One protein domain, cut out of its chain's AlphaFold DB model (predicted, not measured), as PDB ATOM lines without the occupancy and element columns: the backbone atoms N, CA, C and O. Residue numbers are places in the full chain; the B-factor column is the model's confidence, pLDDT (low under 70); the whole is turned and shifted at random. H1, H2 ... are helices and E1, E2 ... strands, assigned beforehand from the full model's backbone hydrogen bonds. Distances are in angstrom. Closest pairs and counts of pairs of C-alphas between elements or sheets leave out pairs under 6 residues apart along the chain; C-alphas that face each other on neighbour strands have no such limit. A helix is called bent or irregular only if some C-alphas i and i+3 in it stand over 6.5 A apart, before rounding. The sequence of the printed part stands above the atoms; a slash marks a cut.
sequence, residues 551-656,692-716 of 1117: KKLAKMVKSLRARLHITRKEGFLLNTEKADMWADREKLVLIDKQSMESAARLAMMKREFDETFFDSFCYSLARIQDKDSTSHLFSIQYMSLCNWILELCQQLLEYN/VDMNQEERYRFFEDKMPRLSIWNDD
ATOM      1  N   LYS A 551     266.056 290.793 298.323       89.06
ATOM      2  CA  LYS A 551     267.131 290.202 297.507       89.06
ATOM      3  C   LYS A 551     266.579 289.210 296.480       89.06
ATOM      4  O   LYS A 551     267.038 289.207 295.335       89.06
ATOM      5  N   LYS A 552     265.592 288.388 296.860       90.69
ATOM      6  CA  LYS A 552     264.887 287.482 295.935       90.69
ATOM      7  C   LYS A 552     264.098 288.271 294.884       90.69
ATOM      8  O   LYS A 552     264.236 287.969 293.700       90.69
ATOM      9  N   LEU A 553     263.367 289.310 295.289       92.75
ATOM     10  CA  LEU A 553     262.594 290.175 294.395       92.75
ATOM     11  C   LEU A 553     263.500 290.894 293.390       92.75
ATOM     12  O   LEU A 553     263.255 290.831 292.191       92.75
ATOM     13  N   ALA A 554     264.604 291.494 293.839       92.50
ATOM     14  CA  ALA A 554     265.568 292.154 292.960       92.50
ATOM     15  C   ALA A 554     266.221 291.174 291.968       92.50
ATOM     16  O   ALA A 554     266.413 291.506 290.794       92.50
ATOM     17  N   LYS A 555     266.534 289.946 292.413       93.75
ATOM     18  CA  LYS A 555     267.022 288.875 291.530       93.75
ATOM     19  C   LYS A 555     265.965 288.500 290.487       93.75
ATOM     20  O   LYS A 555     266.320 288.331 289.321       93.75
ATOM     21  N   MET A 556     264.693 288.426 290.882       93.31
ATOM     22  CA  MET A 556     263.589 288.128 289.971       93.31
ATOM     23  C   MET A 556     263.350 289.255 288.964       93.31
ATOM     24  O   MET A 556     263.293 288.979 287.774       93.31
ATOM     25  N   VAL A 557     263.327 290.522 289.394       95.06
ATOM     26  CA  VAL A 557     263.238 291.690 288.498       95.06
ATOM     27  C   VAL A 557     264.347 291.647 287.446       95.06
ATOM     28  O   VAL A 557     264.091 291.822 286.256       95.06
ATOM     29  N   LYS A 558     265.591 291.361 287.856       94.56
ATOM     30  CA  LYS A 558     266.718 291.230 286.923       94.56
ATOM     31  C   LYS A 558     266.514 290.080 285.928       94.56
ATOM     32  O   LYS A 558     266.788 290.257 284.743       94.56
ATOM     33  N   SER A 559     266.044 288.926 286.403       93.19
ATOM     34  CA  SER A 559     265.760 287.756 285.564       93.19
ATOM     35  C   SER A 559     264.636 288.031 284.564       93.19
ATOM     36  O   SER A 559     264.760 287.696 283.389       93.19
ATOM     37  N   LEU A 560     263.558 288.672 285.016       94.38
ATOM     38  CA  LEU A 560     262.391 288.988 284.201       94.38
ATOM     39  C   LEU A 560     262.735 290.010 283.115       94.38
ATOM     40  O   LEU A 560     262.394 289.806 281.956       94.38
ATOM     41  N   ARG A 561     263.503 291.053 283.455       95.19
ATOM     42  CA  ARG A 561     263.999 292.025 282.470       95.19
ATOM     43  C   ARG A 561     264.845 291.386 281.381       95.19
ATOM     44  O   ARG A 561     264.707 291.754 280.221       95.19
ATOM     45  N   ALA A 562     265.711 290.442 281.748       93.69
ATOM     46  CA  ALA A 562     266.513 289.710 280.777       93.69
ATOM     47  C   ALA A 562     265.640 288.824 279.874       93.69
ATOM     48  O   ALA A 562     265.855 288.801 278.668       93.69
ATOM     49  N   ARG A 563     264.638 288.139 280.445       92.75
ATOM     50  CA  ARG A 563     263.713 287.266 279.702       92.75
ATOM     51  C   ARG A 563     262.845 288.037 278.711       92.75
ATOM     52  O   ARG A 563     262.632 287.574 277.601       92.75
ATOM     53  N   LEU A 564     262.332 289.190 279.127       94.25
ATOM     54  CA  LEU A 564     261.391 289.987 278.343       94.25
ATOM     55  C   LEU A 564     262.072 290.997 277.419       94.25
ATOM     56  O   LEU A 564     261.379 291.821 276.831       94.25
ATOM     57  N   HIS A 565     263.406 290.970 277.304       93.81
ATOM     58  CA  HIS A 565     264.142 291.947 276.497       93.81
ATOM     59  C   HIS A 565     263.815 293.399 276.908       93.81
ATOM     60  O   HIS A 565     263.580 294.282 276.083       93.81
ATOM     61  N   ILE A 566     263.767 293.629 278.229       93.69
ATOM     62  CA  ILE A 566     263.542 294.934 278.867       93.69
ATOM     63  C   ILE A 566     264.883 295.430 279.407       93.69
ATOM     64  O   ILE A 566     265.101 295.617 280.616       93.69
ATOM     65  N   THR A 567     265.839 295.586 278.496       92.94
ATOM     66  CA  THR A 567     267.161 296.110 278.822       92.94
ATOM     67  C   THR A 567     267.296 297.572 278.418       92.94
ATOM     68  O   THR A 567     266.645 298.071 277.502       92.94
ATOM     69  N   ARG A 568     268.235 298.260 279.072       91.75
ATOM     70  CA  ARG A 568     268.604 299.640 278.735       91.75
ATOM     71  C   ARG A 568     269.077 299.788 277.285       91.75
ATOM     72  O   ARG A 568     268.884 300.838 276.691       91.75
ATOM     73  N   LYS A 569     269.681 298.732 276.721       88.94
ATOM     74  CA  LYS A 569     270.141 298.695 275.323       88.94
ATOM     75  C   LYS A 569     268.982 298.644 274.328       88.94
ATOM     76  O   LYS A 569     269.118 299.162 273.229       88.94
ATOM     77  N   GLU A 570     267.864 298.048 274.729       88.25
ATOM     78  CA  GLU A 570     266.640 297.926 273.926       88.25
ATOM     79  C   GLU A 570     265.701 299.131 274.116       88.25
ATOM     80  O   GLU A 570     264.589 299.127 273.604       88.25
ATOM     81  N   GLY A 571     266.145 300.173 274.831       90.75
ATOM     82  CA  GLY A 571     265.382 301.405 275.041       90.75
ATOM     83  C   GLY A 571     264.481 301.398 276.276       90.75
ATOM     84  O   GLY A 571     263.750 302.357 276.493       90.75
ATOM     85  N   PHE A 572     264.545 300.370 277.126       93.50
ATOM     86  CA  PHE A 572     263.706 300.285 278.322       93.50
ATOM     87  C   PHE A 572     264.462 300.702 279.583       93.50
ATOM     88  O   PHE A 572     265.527 300.166 279.910       93.50
ATOM     89  N   LEU A 573     263.878 301.626 280.339       94.69
ATOM     90  CA  LEU A 573     264.415 302.129 281.600       94.69
ATOM     91  C   LEU A 573     263.360 302.028 282.690       94.69
ATOM     92  O   LEU A 573     262.192 302.326 282.458       94.69
ATOM     93  N   LEU A 574     263.775 301.661 283.900       95.38
ATOM     94  CA  LEU A 574     262.911 301.879 285.056       95.38
ATOM     95  C   LEU A 574     262.904 303.370 285.408       95.38
ATOM     96  O   LEU A 574     263.931 304.033 285.275       95.38
ATOM     97  N   ASN A 575     261.796 303.902 285.919       92.69
ATOM     98  CA  ASN A 575     261.708 305.312 286.331       92.69
ATOM     99  C   ASN A 575     262.749 305.731 287.395       92.69
ATOM    100  O   ASN A 575     263.096 306.905 287.499       92.69
ATOM    101  N   THR A 576     263.293 304.780 288.158       92.50
ATOM    102  CA  THR A 576     264.395 305.012 289.107       92.50
ATOM    103  C   THR A 576     265.793 304.975 288.478       92.50
ATOM    104  O   THR A 576     266.778 305.321 289.133       92.50
ATOM    105  N   GLU A 577     265.921 304.503 287.237       93.62
ATOM    106  CA  GLU A 577     267.193 304.421 286.522       93.62
ATOM    107  C   GLU A 577     267.482 305.733 285.793       93.62
ATOM    108  O   GLU A 577     266.622 306.331 285.155       93.62
ATOM    109  N   LYS A 578     268.734 306.194 285.858       91.12
ATOM    110  CA  LYS A 578     269.148 307.375 285.095       91.12
ATOM    111  C   LYS A 578     269.271 307.000 283.618       91.12
ATOM    112  O   LYS A 578     269.951 306.028 283.290       91.12
ATOM    113  N   ALA A 579     268.668 307.780 282.725       88.00
ATOM    114  CA  ALA A 579     268.903 307.647 281.288       88.00
ATOM    115  C   ALA A 579     270.388 307.887 280.959       88.00
ATOM    116  O   ALA A 579     271.060 308.663 281.645       88.00
ATOM    117  N   ASP A 580     270.924 307.194 279.949       86.50
ATOM    118  CA  ASP A 580     272.267 307.516 279.461       86.50
ATOM    119  C   ASP A 580     272.248 308.910 278.850       86.50
ATOM    120  O   ASP A 580     271.277 309.308 278.212       86.50
ATOM    121  N   MET A 581     273.339 309.650 279.039       86.81
ATOM    122  CA  MET A 581     273.456 311.037 278.575       86.81
ATOM    123  C   MET A 581     273.248 311.178 277.057       86.81
ATOM    124  O   MET A 581     272.893 312.250 276.587       86.81
ATOM    125  N   TRP A 582     273.449 310.080 276.320       83.88
ATOM    126  CA  TRP A 582     273.376 309.989 274.862       83.88
ATOM    127  C   TRP A 582     272.161 309.201 274.350       83.88
ATOM    128  O   TRP A 582     272.060 308.966 273.149       83.88
ATOM    129  N   ALA A 583     271.265 308.743 275.231       83.88
ATOM    130  CA  ALA A 583     270.078 308.011 274.807       83.88
ATOM    131  C   ALA A 583     269.020 308.977 274.256       83.88
ATOM    132  O   ALA A 583     268.689 309.983 274.888       83.88
ATOM    133  N   ASP A 584     268.487 308.646 273.083       84.12
ATOM    134  CA  ASP A 584     267.387 309.368 272.453       84.12
ATOM    135  C   ASP A 584     266.129 309.251 273.326       84.12
ATOM    136  O   ASP A 584     265.535 308.178 273.440       84.12
ATOM    137  N   ARG A 585     265.751 310.351 273.990       84.19
ATOM    138  CA  ARG A 585     264.644 310.370 274.957       84.19
ATOM    139  C   ARG A 585     263.304 310.011 274.330       84.19
ATOM    140  O   ARG A 585     262.437 309.531 275.052       84.19
ATOM    141  N   GLU A 586     263.146 310.205 273.025       82.38
ATOM    142  CA  GLU A 586     261.906 309.889 272.313       82.38
ATOM    143  C   GLU A 586     261.729 308.382 272.095       82.38
ATOM    144  O   GLU A 586     260.607 307.906 271.953       82.38
ATOM    145  N   LYS A 587     262.825 307.613 272.140       82.19
ATOM    146  CA  LYS A 587     262.830 306.149 271.979       82.19
ATOM    147  C   LYS A 587     262.864 305.390 273.303       82.19
ATOM    148  O   LYS A 587     262.866 304.161 273.298       82.19
ATOM    149  N   LEU A 588     262.936 306.103 274.429       88.25
ATOM    150  CA  LEU A 588     262.998 305.492 275.750       88.25
ATOM    151  C   LEU A 588     261.599 305.194 276.287       88.25
ATOM    152  O   LEU A 588     260.763 306.083 276.432       88.25
ATOM    153  N   VAL A 589     261.385 303.942 276.673       89.94
ATOM    154  CA  VAL A 589     260.179 303.492 277.363       89.94
ATOM    155  C   VAL A 589     260.480 303.454 278.852       89.94
ATOM    156  O   VAL A 589     261.335 302.688 279.309       89.94
ATOM    157  N   LEU A 590     259.783 304.296 279.610       92.69
ATOM    158  CA  LEU A 590     259.869 304.310 281.064       92.69
ATOM    159  C   LEU A 590     258.847 303.335 281.643       92.69
ATOM    160  O   LEU A 590     257.646 303.521 281.472       92.69
ATOM    161  N   ILE A 591     259.336 302.321 282.349       95.06
ATOM    162  CA  ILE A 591     258.512 301.388 283.117       95.06
ATOM    163  C   ILE A 591     258.594 301.791 284.587       95.06
ATOM    164  O   ILE A 591     259.681 302.005 285.131       95.06
ATOM    165  N   ASP A 592     257.449 301.909 285.249       95.38
ATOM    166  CA  ASP A 592     257.429 302.179 286.681       95.38
ATOM    167  C   ASP A 592     258.048 301.007 287.473       95.38
ATOM    168  O   ASP A 592     257.820 299.828 287.181       95.38
ATOM    169  N   LYS A 593     258.885 301.325 288.470       95.31
ATOM    170  CA  LYS A 593     259.559 300.317 289.297       95.31
ATOM    171  C   LYS A 593     258.567 299.413 290.033       95.31
ATOM    172  O   LYS A 593     258.831 298.217 290.116       95.31
ATOM    173  N   GLN A 594     257.462 299.951 290.550       95.38
ATOM    174  CA  GLN A 594     256.436 299.174 291.250       95.38
ATOM    175  C   GLN A 594     255.705 298.247 290.278       95.38
ATOM    176  O   GLN A 594     255.494 297.084 290.610       95.38
ATOM    177  N   SER A 595     255.431 298.701 289.051       95.19
ATOM    178  CA  SER A 595     254.862 297.861 287.988       95.19
ATOM    179  C   SER A 595     255.769 296.670 287.635       95.19
ATOM    180  O   SER A 595     255.320 295.523 287.600       95.19
ATOM    181  N   MET A 596     257.080 296.902 287.478       96.62
ATOM    182  CA  MET A 596     258.066 295.827 287.271       96.62
ATOM    183  C   MET A 596     258.200 294.899 288.494       96.62
ATOM    184  O   MET A 596     258.348 293.684 288.349       96.62
ATOM    185  N   GLU A 597     258.158 295.445 289.712       95.38
ATOM    186  CA  GLU A 597     258.162 294.648 290.942       95.38
ATOM    187  C   GLU A 597     256.893 293.804 291.080       95.38
ATOM    188  O   GLU A 597     256.991 292.662 291.523       95.38
ATOM    189  N   SER A 598     255.729 294.307 290.661       94.69
ATOM    190  CA  SER A 598     254.486 293.527 290.645       94.69
ATOM    191  C   SER A 598     254.592 292.343 289.680       94.69
ATOM    192  O   SER A 598     254.310 291.210 290.067       94.69
ATOM    193  N   ALA A 599     255.140 292.549 288.476       95.44
ATOM    194  CA  ALA A 599     255.420 291.458 287.538       95.44
ATOM    195  C   ALA A 599     256.408 290.421 288.107       95.44
ATOM    196  O   ALA A 599     256.230 289.214 287.935       95.44
ATOM    197  N   ALA A 600     257.418 290.867 288.857       95.12
ATOM    198  CA  ALA A 600     258.328 289.966 289.558       95.12
ATOM    199  C   ALA A 600     257.652 289.221 290.728       95.12
ATOM    200  O   ALA A 600     257.938 288.044 290.937       95.12
ATOM    201  N   ARG A 601     256.733 289.858 291.470       94.44
ATOM    202  CA  ARG A 601     255.929 289.198 292.515       94.44
ATOM    203  C   ARG A 601     254.976 288.157 291.928       94.44
ATOM    204  O   ARG A 601     254.852 287.083 292.517       94.44
ATOM    205  N   LEU A 602     254.390 288.426 290.758       94.25
ATOM    206  CA  LEU A 602     253.610 287.447 289.995       94.25
ATOM    207  C   LEU A 602     254.469 286.239 289.609       94.25
ATOM    208  O   LEU A 602     254.076 285.103 289.857       94.25
ATOM    209  N   ALA A 603     255.681 286.479 289.094       91.88
ATOM    210  CA  ALA A 603     256.638 285.418 288.762       91.88
ATOM    211  C   ALA A 603     257.038 284.565 289.980       91.88
ATOM    212  O   ALA A 603     257.388 283.398 289.841       91.88
ATOM    213  N   MET A 604     257.013 285.160 291.174       90.56
ATOM    214  CA  MET A 604     257.269 284.487 292.448       90.56
ATOM    215  C   MET A 604     256.010 283.866 293.073       90.56
ATOM    216  O   MET A 604     256.106 283.338 294.178       90.56
ATOM    217  N   MET A 605     254.847 283.960 292.413       89.88
ATOM    218  CA  MET A 605     253.546 283.462 292.886       89.88
ATOM    219  C   MET A 605     253.168 283.969 294.287       89.88
ATOM    220  O   MET A 605     252.572 283.269 295.108       89.88
ATOM    221  N   LYS A 606     253.540 285.216 294.593       88.12
ATOM    222  CA  LYS A 606     253.251 285.842 295.886       88.12
ATOM    223  C   LYS A 606     251.797 286.302 295.939       88.12
ATOM    224  O   LYS A 606     251.329 286.982 295.034       88.12
ATOM    225  N   ARG A 607     251.096 285.984 297.035       83.50
ATOM    226  CA  ARG A 607     249.696 286.410 297.249       83.50
ATOM    227  C   ARG A 607     249.524 287.935 297.262       83.50
ATOM    228  O   ARG A 607     248.483 288.412 296.834       83.50
ATOM    229  N   GLU A 608     250.547 288.673 297.695       84.38
ATOM    230  CA  GLU A 608     250.613 290.150 297.729       84.38
ATOM    231  C   GLU A 608     250.882 290.786 296.348       84.38
ATOM    232  O   GLU A 608     251.480 291.855 296.227       84.38
ATOM    233  N   PHE A 609     250.506 290.091 295.281       88.12
ATOM    234  CA  PHE A 609     250.544 290.603 293.923       88.12
ATOM    235  C   PHE A 609     249.474 291.689 293.732       88.12
ATOM    236  O   PHE A 609     248.314 291.477 294.087       88.12
ATOM    237  N   ASP A 610     249.870 292.831 293.162       91.12
ATOM    238  CA  ASP A 610     248.965 293.935 292.842       91.12
ATOM    239  C   ASP A 610     248.649 293.927 291.341       91.12
ATOM    240  O   ASP A 610     249.507 294.228 290.499       91.12
ATOM    241  N   GLU A 611     247.404 293.565 291.037       91.50
ATOM    242  CA  GLU A 611     246.846 293.450 289.690       91.50
ATOM    243  C   GLU A 611     246.961 294.781 288.923       91.50
ATOM    244  O   GLU A 611     247.387 294.792 287.771       91.50
ATOM    245  N   THR A 612     246.732 295.921 289.584       88.06
ATOM    246  CA  THR A 612     246.725 297.242 288.931       88.06
ATOM    247  C   THR A 612     248.114 297.671 288.459       88.06
ATOM    248  O   THR A 612     248.286 298.173 287.343       88.06
ATOM    249  N   PHE A 613     249.145 297.421 289.273       92.00
ATOM    250  CA  PHE A 613     250.533 297.688 288.893       92.00
ATOM    251  C   PHE A 613     251.009 296.750 287.785       92.00
ATOM    252  O   PHE A 613     251.807 297.145 286.933       92.00
ATOM    253  N   PHE A 614     250.518 295.513 287.760       95.12
ATOM    254  CA  PHE A 614     250.832 294.594 286.675       95.12
ATOM    255  C   PHE A 614     250.153 294.976 285.363       95.12
ATOM    256  O   PHE A 614     250.799 294.958 284.319       95.12
ATOM    257  N   ASP A 615     248.895 295.402 285.404       90.75
ATOM    258  CA  ASP A 615     248.200 295.889 284.214       90.75
ATOM    259  C   ASP A 615     248.900 297.140 283.658       90.75
ATOM    260  O   ASP A 615     249.124 297.255 282.453       90.75
ATOM    261  N   SER A 616     249.396 298.023 284.533       88.94
ATOM    262  CA  SER A 616     250.276 299.137 284.147       88.94
ATOM    263  C   SER A 616     251.574 298.666 283.466       88.94
ATOM    264  O   SER A 616     252.035 299.286 282.498       88.94
ATOM    265  N   PHE A 617     252.165 297.559 283.928       94.56
ATOM    266  CA  PHE A 617     253.332 296.940 283.295       94.56
ATOM    267  C   PHE A 617     253.005 296.393 281.897       94.56
ATOM    268  O   PHE A 617     253.705 296.730 280.941       94.56
ATOM    269  N   CYS A 618     251.924 295.622 281.756       92.81
ATOM    270  CA  CYS A 618     251.443 295.102 280.472       92.81
ATOM    271  C   CYS A 618     251.151 296.234 279.485       92.81
ATOM    272  O   CYS A 618     251.646 296.224 278.356       92.81
ATOM    273  N   TYR A 619     250.435 297.262 279.942       86.75
ATOM    274  CA  TYR A 619     250.115 298.445 279.153       86.75
ATOM    275  C   TYR A 619     251.372 299.177 278.665       86.75
ATOM    276  O   TYR A 619     251.443 299.606 277.511       86.75
ATOM    277  N   SER A 620     252.404 299.276 279.510       88.69
ATOM    278  CA  SER A 620     253.685 299.898 279.142       88.69
ATOM    279  C   SER A 620     254.396 299.158 278.002       88.69
ATOM    280  O   SER A 620     255.105 299.791 277.220       88.69
ATOM    281  N   LEU A 621     254.194 297.841 277.886       88.25
ATOM    282  CA  LEU A 621     254.755 297.019 276.810       88.25
ATOM    283  C   LEU A 621     253.860 296.984 275.558       88.25
ATOM    284  O   LEU A 621     254.390 296.931 274.452       88.25
ATOM    285  N   ALA A 622     252.535 297.071 275.710       82.00
ATOM    286  CA  ALA A 622     251.575 297.062 274.599       82.00
ATOM    287  C   ALA A 622     251.518 298.396 273.823       82.00
ATOM    288  O   ALA A 622     251.448 298.413 272.595       82.00
ATOM    289  N   ARG A 623     251.611 299.539 274.523       68.94
ATOM    290  CA  ARG A 623     251.415 300.904 273.983       68.94
ATOM    291  C   ARG A 623     252.357 301.306 272.832       68.94
ATOM    292  O   ARG A 623     252.122 302.316 272.169       68.94
ATOM    293  N   ILE A 624     253.440 300.571 272.593       59.97
ATOM    294  CA  ILE A 624     254.492 300.975 271.648       59.97
ATOM    295  C   ILE A 624     254.201 300.494 270.213       59.97
ATOM    296  O   ILE A 624     254.820 300.963 269.262       59.97
ATOM    297  N   GLN A 625     253.215 299.612 270.032       53.00
ATOM    298  CA  GLN A 625     252.858 299.060 268.723       53.00
ATOM    299  C   GLN A 625     252.156 300.076 267.796       53.00
ATOM    300  O   GLN A 625     252.149 299.895 266.582       53.00
ATOM    301  N   ASP A 626     251.619 301.163 268.357       53.72
ATOM    302  CA  ASP A 626     250.616 302.007 267.690       53.72
ATOM    303  C   ASP A 626     251.181 303.273 267.011       53.72
ATOM    304  O   ASP A 626     250.458 303.989 266.321       53.72
ATOM    305  N   LYS A 627     252.469 303.600 267.213       53.94
ATOM    306  CA  LYS A 627     253.036 304.894 266.773       53.94
ATOM    307  C   LYS A 627     253.931 304.866 265.535       53.94
ATOM    308  O   LYS A 627     254.119 305.926 264.955       53.94
ATOM    309  N   ASP A 628     254.443 303.713 265.109       54.88
ATOM    310  CA  ASP A 628     255.227 303.605 263.870       54.88
ATOM    311  C   ASP A 628     255.216 302.167 263.336       54.88
ATOM    312  O   ASP A 628     255.629 301.225 264.015       54.88
ATOM    313  N   SER A 629     254.820 301.994 262.074       46.28
ATOM    314  CA  SER A 629     254.712 300.711 261.359       46.28
ATOM    315  C   SER A 629     256.051 299.989 261.104       46.28
ATOM    316  O   SER A 629     256.100 299.026 260.342       46.28
ATOM    317  N   THR A 630     257.153 300.419 261.732       42.25
ATOM    318  CA  THR A 630     258.512 299.920 261.451       42.25
ATOM    319  C   THR A 630     259.253 299.282 262.627       42.25
ATOM    320  O   THR A 630     260.333 298.730 262.414       42.25
ATOM    321  N   SER A 631     258.711 299.237 263.848       55.31
ATOM    322  CA  SER A 631     259.427 298.582 264.954       55.31
ATOM    323  C   SER A 631     258.988 297.131 265.180       55.31
ATOM    324  O   SER A 631     258.224 296.806 266.088       55.31
ATOM    325  N   HIS A 632     259.554 296.224 264.380       66.19
ATOM    326  CA  HIS A 632     259.513 294.772 264.613       66.19
ATOM    327  C   HIS A 632     259.975 294.387 266.036       66.19
ATOM    328  O   HIS A 632     259.561 293.361 266.567       66.19
ATOM    329  N   LEU A 633     260.814 295.214 266.677       61.12
ATOM    330  CA  LEU A 633     261.308 294.992 268.038       61.12
ATOM    331  C   LEU A 633     260.176 294.982 269.076       61.12
ATOM    332  O   LEU A 633     260.126 294.039 269.851       61.12
ATOM    333  N   PHE A 634     259.227 295.924 269.042       68.56
ATOM    334  CA  PHE A 634     258.183 296.026 270.082       68.56
ATOM    335  C   PHE A 634     257.163 294.890 270.058       68.56
ATOM    336  O   PHE A 634     256.731 294.417 271.111       68.56
ATOM    337  N   SER A 635     256.866 294.373 268.866       77.38
ATOM    338  CA  SER A 635     256.106 293.129 268.719       77.38
ATOM    339  C   SER A 635     256.804 291.964 269.436       77.38
ATOM    340  O   SER A 635     256.144 291.156 270.083       77.38
ATOM    341  N   ILE A 636     258.146 291.912 269.432       85.81
ATOM    342  CA  ILE A 636     258.903 290.858 270.124       85.81
ATOM    343  C   ILE A 636     258.741 290.953 271.645       85.81
ATOM    344  O   ILE A 636     258.516 289.913 272.264       85.81
ATOM    345  N   GLN A 637     258.831 292.136 272.276       89.25
ATOM    346  CA  GLN A 637     258.673 292.227 273.740       89.25
ATOM    347  C   GLN A 637     257.250 291.898 274.190       89.25
ATOM    348  O   GLN A 637     257.083 291.147 275.150       89.25
ATOM    349  N   TYR A 638     256.232 292.404 273.488       89.94
ATOM    350  CA  TYR A 638     254.843 292.082 273.810       89.94
ATOM    351  C   TYR A 638     254.552 290.587 273.610       89.94
ATOM    352  O   TYR A 638     254.015 289.928 274.496       89.94
ATOM    353  N   MET A 639     255.020 289.995 272.507       90.19
ATOM    354  CA  MET A 639     254.914 288.547 272.302       90.19
ATOM    355  C   MET A 639     255.696 287.753 273.356       90.19
ATOM    356  O   MET A 639     255.232 286.701 273.792       90.19
ATOM    357  N   SER A 640     256.849 288.256 273.811       93.88
ATOM    358  CA  SER A 640     257.621 287.651 274.904       93.88
ATOM    359  C   SER A 640     256.868 287.714 276.234       93.88
ATOM    360  O   SER A 640     256.903 286.744 276.986       93.88
ATOM    361  N   LEU A 641     256.149 288.810 276.504       94.94
ATOM    362  CA  LEU A 641     255.258 288.948 277.657       94.94
ATOM    363  C   LEU A 641     254.110 287.934 277.585       94.94
ATOM    364  O   LEU A 641     253.910 287.183 278.534       94.94
ATOM    365  N   CYS A 642     253.403 287.871 276.454       95.00
ATOM    366  CA  CYS A 642     252.318 286.916 276.230       95.00
ATOM    367  C   CYS A 642     252.790 285.465 276.400       95.00
ATOM    368  O   CYS A 642     252.148 284.680 277.096       95.00
ATOM    369  N   ASN A 643     253.942 285.114 275.822       94.94
ATOM    370  CA  ASN A 643     254.537 283.789 275.982       94.94
ATOM    371  C   ASN A 643     254.919 283.515 277.440       94.94
ATOM    372  O   ASN A 643     254.622 282.439 277.946       94.94
ATOM    373  N   TRP A 644     255.502 284.490 278.140       95.12
ATOM    374  CA  TRP A 644     255.829 284.356 279.559       95.12
ATOM    375  C   TRP A 644     254.590 284.154 280.439       95.12
ATOM    376  O   TRP A 644     254.612 283.318 281.340       95.12
ATOM    377  N   ILE A 645     253.490 284.855 280.158       96.25
ATOM    378  CA  ILE A 645     252.211 284.653 280.852       96.25
ATOM    379  C   ILE A 645     251.673 283.244 280.591       96.25
ATOM    380  O   ILE A 645     251.243 282.577 281.530       96.25
ATOM    381  N   LEU A 646     251.740 282.752 279.351       96.25
ATOM    382  CA  LEU A 646     251.342 281.380 279.025       96.25
ATOM    383  C   LEU A 646     252.232 280.341 279.716       96.25
ATOM    384  O   LEU A 646     251.714 279.350 280.218       96.25
ATOM    385  N   GLU A 647     253.541 280.572 279.811       94.19
ATOM    386  CA  GLU A 647     254.466 279.707 280.553       94.19
ATOM    387  C   GLU A 647     254.160 279.702 282.058       94.19
ATOM    388  O   GLU A 647     254.214 278.649 282.694       94.19
ATOM    389  N   LEU A 648     253.796 280.850 282.640       93.62
ATOM    390  CA  LEU A 648     253.326 280.918 284.026       93.62
ATOM    391  C   LEU A 648     252.016 280.149 284.207       93.62
ATOM    392  O   LEU A 648     251.912 279.341 285.129       93.62
ATOM    393  N   CYS A 649     251.041 280.340 283.313       95.69
ATOM    394  CA  CYS A 649     249.810 279.553 283.302       95.69
ATOM    395  C   CYS A 649     250.119 278.059 283.200       95.69
ATOM    396  O   CYS A 649     249.553 277.275 283.955       95.69
ATOM    397  N   GLN A 650     251.051 277.656 282.332       94.75
ATOM    398  CA  GLN A 650     251.481 276.270 282.214       94.75
ATOM    399  C   GLN A 650     252.014 275.756 283.549       94.75
ATOM    400  O   GLN A 650     251.555 274.728 284.011       94.75
ATOM    401  N   GLN A 651     252.922 276.466 284.212       91.75
ATOM    402  CA  GLN A 651     253.499 276.016 285.486       91.75
ATOM    403  C   GLN A 651     252.485 275.947 286.633       91.75
ATOM    404  O   GLN A 651     252.592 275.085 287.514       91.75
ATOM    405  N   LEU A 652     251.514 276.862 286.638       92.75
ATOM    406  CA  LEU A 652     250.429 276.876 287.615       92.75
ATOM    407  C   LEU A 652     249.440 275.729 287.383       92.75
ATOM    408  O   LEU A 652     248.917 275.157 288.339       92.75
ATOM    409  N   LEU A 653     249.186 275.400 286.116       93.75
ATOM    410  CA  LEU A 653     248.203 274.407 285.709       93.75
ATOM    411  C   LEU A 653     248.792 272.998 285.570       93.75
ATOM    412  O   LEU A 653     248.061 272.034 285.760       93.75
ATOM    413  N   GLU A 654     250.073 272.841 285.240       90.50
ATOM    414  CA  GLU A 654     250.719 271.556 284.961       90.50
ATOM    415  C   GLU A 654     250.929 270.760 286.254       90.50
ATOM    416  O   GLU A 654     251.392 271.252 287.292       90.50
ATOM    417  N   TYR A 655     250.538 269.487 286.197       79.75
ATOM    418  CA  TYR A 655     250.691 268.576 287.318       79.75
ATOM    419  C   TYR A 655     252.163 268.224 287.467       79.75
ATOM    420  O   TYR A 655     252.745 267.652 286.545       79.75
ATOM    421  N   ASN A 656     252.748 268.500 288.635       76.94
ATOM    422  CA  ASN A 656     254.023 267.878 288.974       76.94
ATOM    423  C   ASN A 656     253.725 266.427 289.321       76.94
ATOM    424  O   ASN A 656     253.512 266.074 290.476       76.94
ATOM    425  N   VAL A 692     259.026 274.967 294.554       67.12
ATOM    426  CA  VAL A 692     259.288 273.865 295.496       67.12
ATOM    427  C   VAL A 692     258.389 273.934 296.735       67.12
ATOM    428  O   VAL A 692     258.035 272.893 297.281       67.12
ATOM    429  N   ASP A 693     257.972 275.136 297.138       77.88
ATOM    430  CA  ASP A 693     257.209 275.334 298.373       77.88
ATOM    431  C   ASP A 693     255.681 275.279 298.174       77.88
ATOM    432  O   ASP A 693     254.959 275.158 299.161       77.88
ATOM    433  N   MET A 694     255.172 275.363 296.935       85.69
ATOM    434  CA  MET A 694     253.727 275.345 296.667       85.69
ATOM    435  C   MET A 694     253.271 273.974 296.182       85.69
ATOM    436  O   MET A 694     253.705 273.477 295.136       85.69
ATOM    437  N   ASN A 695     252.305 273.386 296.887       88.06
ATOM    438  CA  ASN A 695     251.663 272.179 296.383       88.06
ATOM    439  C   ASN A 695     250.805 272.504 295.140       88.06
ATOM    440  O   ASN A 695     250.542 273.658 294.793       88.06
ATOM    441  N   GLN A 696     250.387 271.473 294.407       86.94
ATOM    442  CA  GLN A 696     249.606 271.659 293.182       86.94
ATOM    443  C   GLN A 696     248.282 272.406 293.420       86.94
ATOM    444  O   GLN A 696     247.881 273.222 292.594       86.94
ATOM    445  N   GLU A 697     247.608 272.137 294.536       86.62
ATOM    446  CA  GLU A 697     246.341 272.785 294.873       86.62
ATOM    447  C   GLU A 697     246.537 274.289 295.089       86.62
ATOM    448  O   GLU A 697     245.755 275.093 294.592       86.62
ATOM    449  N   GLU A 698     247.612 274.687 295.767       90.31
ATOM    450  CA  GLU A 698     247.963 276.092 295.971       90.31
ATOM    451  C   GLU A 698     248.300 276.799 294.660       90.31
ATOM    452  O   GLU A 698     247.882 277.940 294.466       90.31
ATOM    453  N   ARG A 699     249.008 276.124 293.744       91.94
ATOM    454  CA  ARG A 699     249.296 276.655 292.401       91.94
ATOM    455  C   ARG A 699     248.019 276.869 291.599       91.94
ATOM    456  O   ARG A 699     247.811 277.943 291.040       91.94
ATOM    457  N   TYR A 700     247.127 275.884 291.601       91.81
ATOM    458  CA  TYR A 700     245.850 275.998 290.906       91.81
ATOM    459  C   TYR A 700     244.953 277.090 291.513       91.81
ATOM    460  O   TYR A 700     244.375 277.887 290.778       91.81
ATOM    461  N   ARG A 701     244.895 277.208 292.846       90.25
ATOM    462  CA  ARG A 701     244.167 278.298 293.523       90.25
ATOM    463  C   ARG A 701     244.757 279.669 293.218       90.25
ATOM    464  O   ARG A 701     244.012 280.629 293.056       90.25
ATOM    465  N   PHE A 702     246.083 279.771 293.131       93.06
ATOM    466  CA  PHE A 702     246.740 281.006 292.711       93.06
ATOM    467  C   PHE A 702     246.351 281.374 291.276       93.06
ATOM    468  O   PHE A 702     246.039 282.534 291.012       93.06
ATOM    469  N   PHE A 703     246.312 280.388 290.370       95.00
ATOM    470  CA  PHE A 703     245.790 280.590 289.023       95.00
ATOM    471  C   PHE A 703     244.358 281.118 289.065       95.00
ATOM    472  O   PHE A 703     244.124 282.184 288.518       95.00
ATOM    473  N   GLU A 704     243.432 280.429 289.738       92.94
ATOM    474  CA  GLU A 704     242.020 280.831 289.795       92.94
ATOM    475  C   GLU A 704     241.807 282.238 290.364       92.94
ATOM    476  O   GLU A 704     240.978 282.979 289.837       92.94
ATOM    477  N   ASP A 705     242.553 282.625 291.402       91.56
ATOM    478  CA  ASP A 705     242.389 283.937 292.039       91.56
ATOM    479  C   ASP A 705     243.030 285.072 291.230       91.56
ATOM    480  O   ASP A 705     242.422 286.132 291.084       91.56
ATOM    481  N   LYS A 706     244.256 284.877 290.722       93.88
ATOM    482  CA  LYS A 706     245.072 285.973 290.172       93.88
ATOM    483  C   LYS A 706     245.075 286.050 288.656       93.88
ATOM    484  O   LYS A 706     244.961 287.142 288.110       93.88
ATOM    485  N   MET A 707     245.204 284.921 287.961       95.31
ATOM    486  CA  MET A 707     245.442 284.947 286.515       95.31
ATOM    487  C   MET A 707     244.236 285.467 285.720       95.31
ATOM    488  O   MET A 707     244.455 286.320 284.869       95.31
ATOM    489  N   PRO A 708     242.975 285.072 285.985       95.06
ATOM    490  CA  PRO A 708     241.816 285.597 285.262       95.06
ATOM    491  C   PRO A 708     241.563 287.099 285.407       95.06
ATOM    492  O   PRO A 708     240.782 287.645 284.634       95.06
ATOM    493  N   ARG A 709     242.167 287.767 286.399       93.75
ATOM    494  CA  ARG A 709     241.919 289.189 286.688       93.75
ATOM    495  C   ARG A 709     242.814 290.153 285.920       93.75
ATOM    496  O   ARG A 709     242.530 291.342 285.911       93.75
ATOM    497  N   LEU A 710     243.867 289.648 285.279       94.75
ATOM    498  CA  LEU A 710     244.804 290.472 284.517       94.75
ATOM    499  C   LEU A 710     244.086 291.107 283.315       94.75
ATOM    500  O   LEU A 710     243.419 290.398 282.556       94.75
ATOM    501  N   SER A 711     244.241 292.413 283.091       92.31
ATOM    502  CA  SER A 711     243.530 293.111 282.005       92.31
ATOM    503  C   SER A 711     243.912 292.599 280.614       92.31
ATOM    504  O   SER A 711     243.096 292.628 279.694       92.31
ATOM    505  N   ILE A 712     245.127 292.054 280.478       93.56
ATOM    506  CA  ILE A 712     245.709 291.614 279.204       93.56
ATOM    507  C   ILE A 712     244.869 290.562 278.462       93.56
ATOM    508  O   ILE A 712     244.948 290.466 277.241       93.56
ATOM    509  N   TRP A 713     244.030 289.790 279.163       93.69
ATOM    510  CA  TRP A 713     243.116 288.839 278.513       93.69
ATOM    511  C   TRP A 713     242.017 289.528 277.701       93.69
ATOM    512  O   TRP A 713     241.536 288.954 276.725       93.69
ATOM    513  N   ASN A 714     241.618 290.734 278.111       86.69
ATOM    514  CA  ASN A 714     240.658 291.564 277.389       86.69
ATOM    515  C   ASN A 714     241.348 292.363 276.277       86.69
ATOM    516  O   ASN A 714     240.740 292.599 275.235       86.69
ATOM    517  N   ASP A 715     242.611 292.735 276.494       83.31
ATOM    518  CA  ASP A 715     243.406 293.496 275.528       83.31
ATOM    519  C   ASP A 715     243.852 292.627 274.329       83.31
ATOM    520  O   ASP A 715     243.921 293.121 273.205       83.31
ATOM    521  N   ASP A 716     244.107 291.325 274.531       87.12
ATOM    522  CA  ASP A 716     244.464 290.366 273.471       87.12
ATOM    523  C   ASP A 716     243.620 289.081 273.537       87.12
ATOM    524  O   ASP A 716     243.960 288.093 274.194       87.12
TER     525      ASP A 716
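What this domain is: This is residues 551 to 656 and 692 to 716 of the 1117 residues of an uncharacterized protein of Guillardia theta (strain CCMP2712) (UniProt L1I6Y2). H3 and the long H4 make a helical hairpin opened like a narrow V, and H2 crosses near the middle of the whole, beginning beside the first part of H3 and ending near H4, with H1 crossing H2 on the side away from H3. H5 folds back from the last residues of H4, the small H6 comes near H3, and a tiny parallel sheet of E1 and E2 lies beside H3, its looping link of residues 575 to 588 reaching out at one end of the longest axis. The printed part has 131 residues, with six named helices and two named strands in the order H1 E1 E2 H2 H3 H4 H5 H6, and is mostly helix. It is compact, with a radius of gyration of the C-alphas of 15.4 A and spans of 49 by 33 by 23 A.

Where its parts are: H1, residues 551 to 563, begins with C-alpha 551 at (267.131, 290.202, 297.507) and is 18.4 A long. E1, residues 572 to 574, and E2, residues 589 to 591, are short strands of 7.0 A and 6.3 A. H2, residues 593 to 603, is 15.2 A long. H3, residues 611 to 626, is 23.9 A long, with a kink of 28 degrees near residue 620; it is only just irregular, C-alphas 621 and 624 being 6.51 A apart. H4, residues 632 to 653, is the longest helix at 31.4 A and ends with C-alpha 653 at (248.203, 274.407, 285.709). H5, residues 696 to 709, is 20.2 A long and irregular, with C-alphas 705 and 708 7.0 A apart. H6, residues 712 to 715, is 4.7 A long and ends at C-alpha 715, (243.406, 293.496, 275.528).

How they stand to each other: H1 touches H2 about perpendicular, at 90 degrees; their closest C-alphas, those of Val 557 and Ala 600, are 5.3 A apart. E1 and E2 are parallel, with N 573 and O 589 within hydrogen-bond range at 2.9 A. The closest C-alphas of E2 and H3, those of Ile 591 and Ser 620, are 6.4 A apart. H2 touches residues 611 to 617 of H3, closest at the C-alphas of Ser 595 and Phe 613, 4.4 A. The hairpin H3 and H4 touches through residues 618 to 625 and 634 to 641, at a shallow tilt of 32 degrees, only just short of steep; the C-alphas of Leu 621 and Tyr 638 are closest, 5.8 A. H5 touches residues 649 to 653 of H4 at a steep tilt of 41 degrees, opposite ways, closest at the C-alphas of Leu 652 and Arg 699, 4.9 A. H6 is close to H3 but not clearly touching, the closest C-alphas being those of Cys 618 and Ile 712, 6.8 A. Every O i to N i+4 pair is within hydrogen-bond range in H1 and H2; the counts are 9 of 12 in H3, 17 of 18 in H4 and 8 of 10 in H5, and H6 is too short for such a pair.

The domain as a whole: The C-alphas farthest apart, those of Trp 582 and Glu 697, are 50.2 A apart. Residues 657 to 691 are not printed, and C-alphas 656 and 692 are 10.3 A apart across the cut. The link E1 to E2 is long, and residues 627 to 632 stand free. Mean pLDDT of the printed part is 87.7; residues 623 to 634 and residue 692 are under 70.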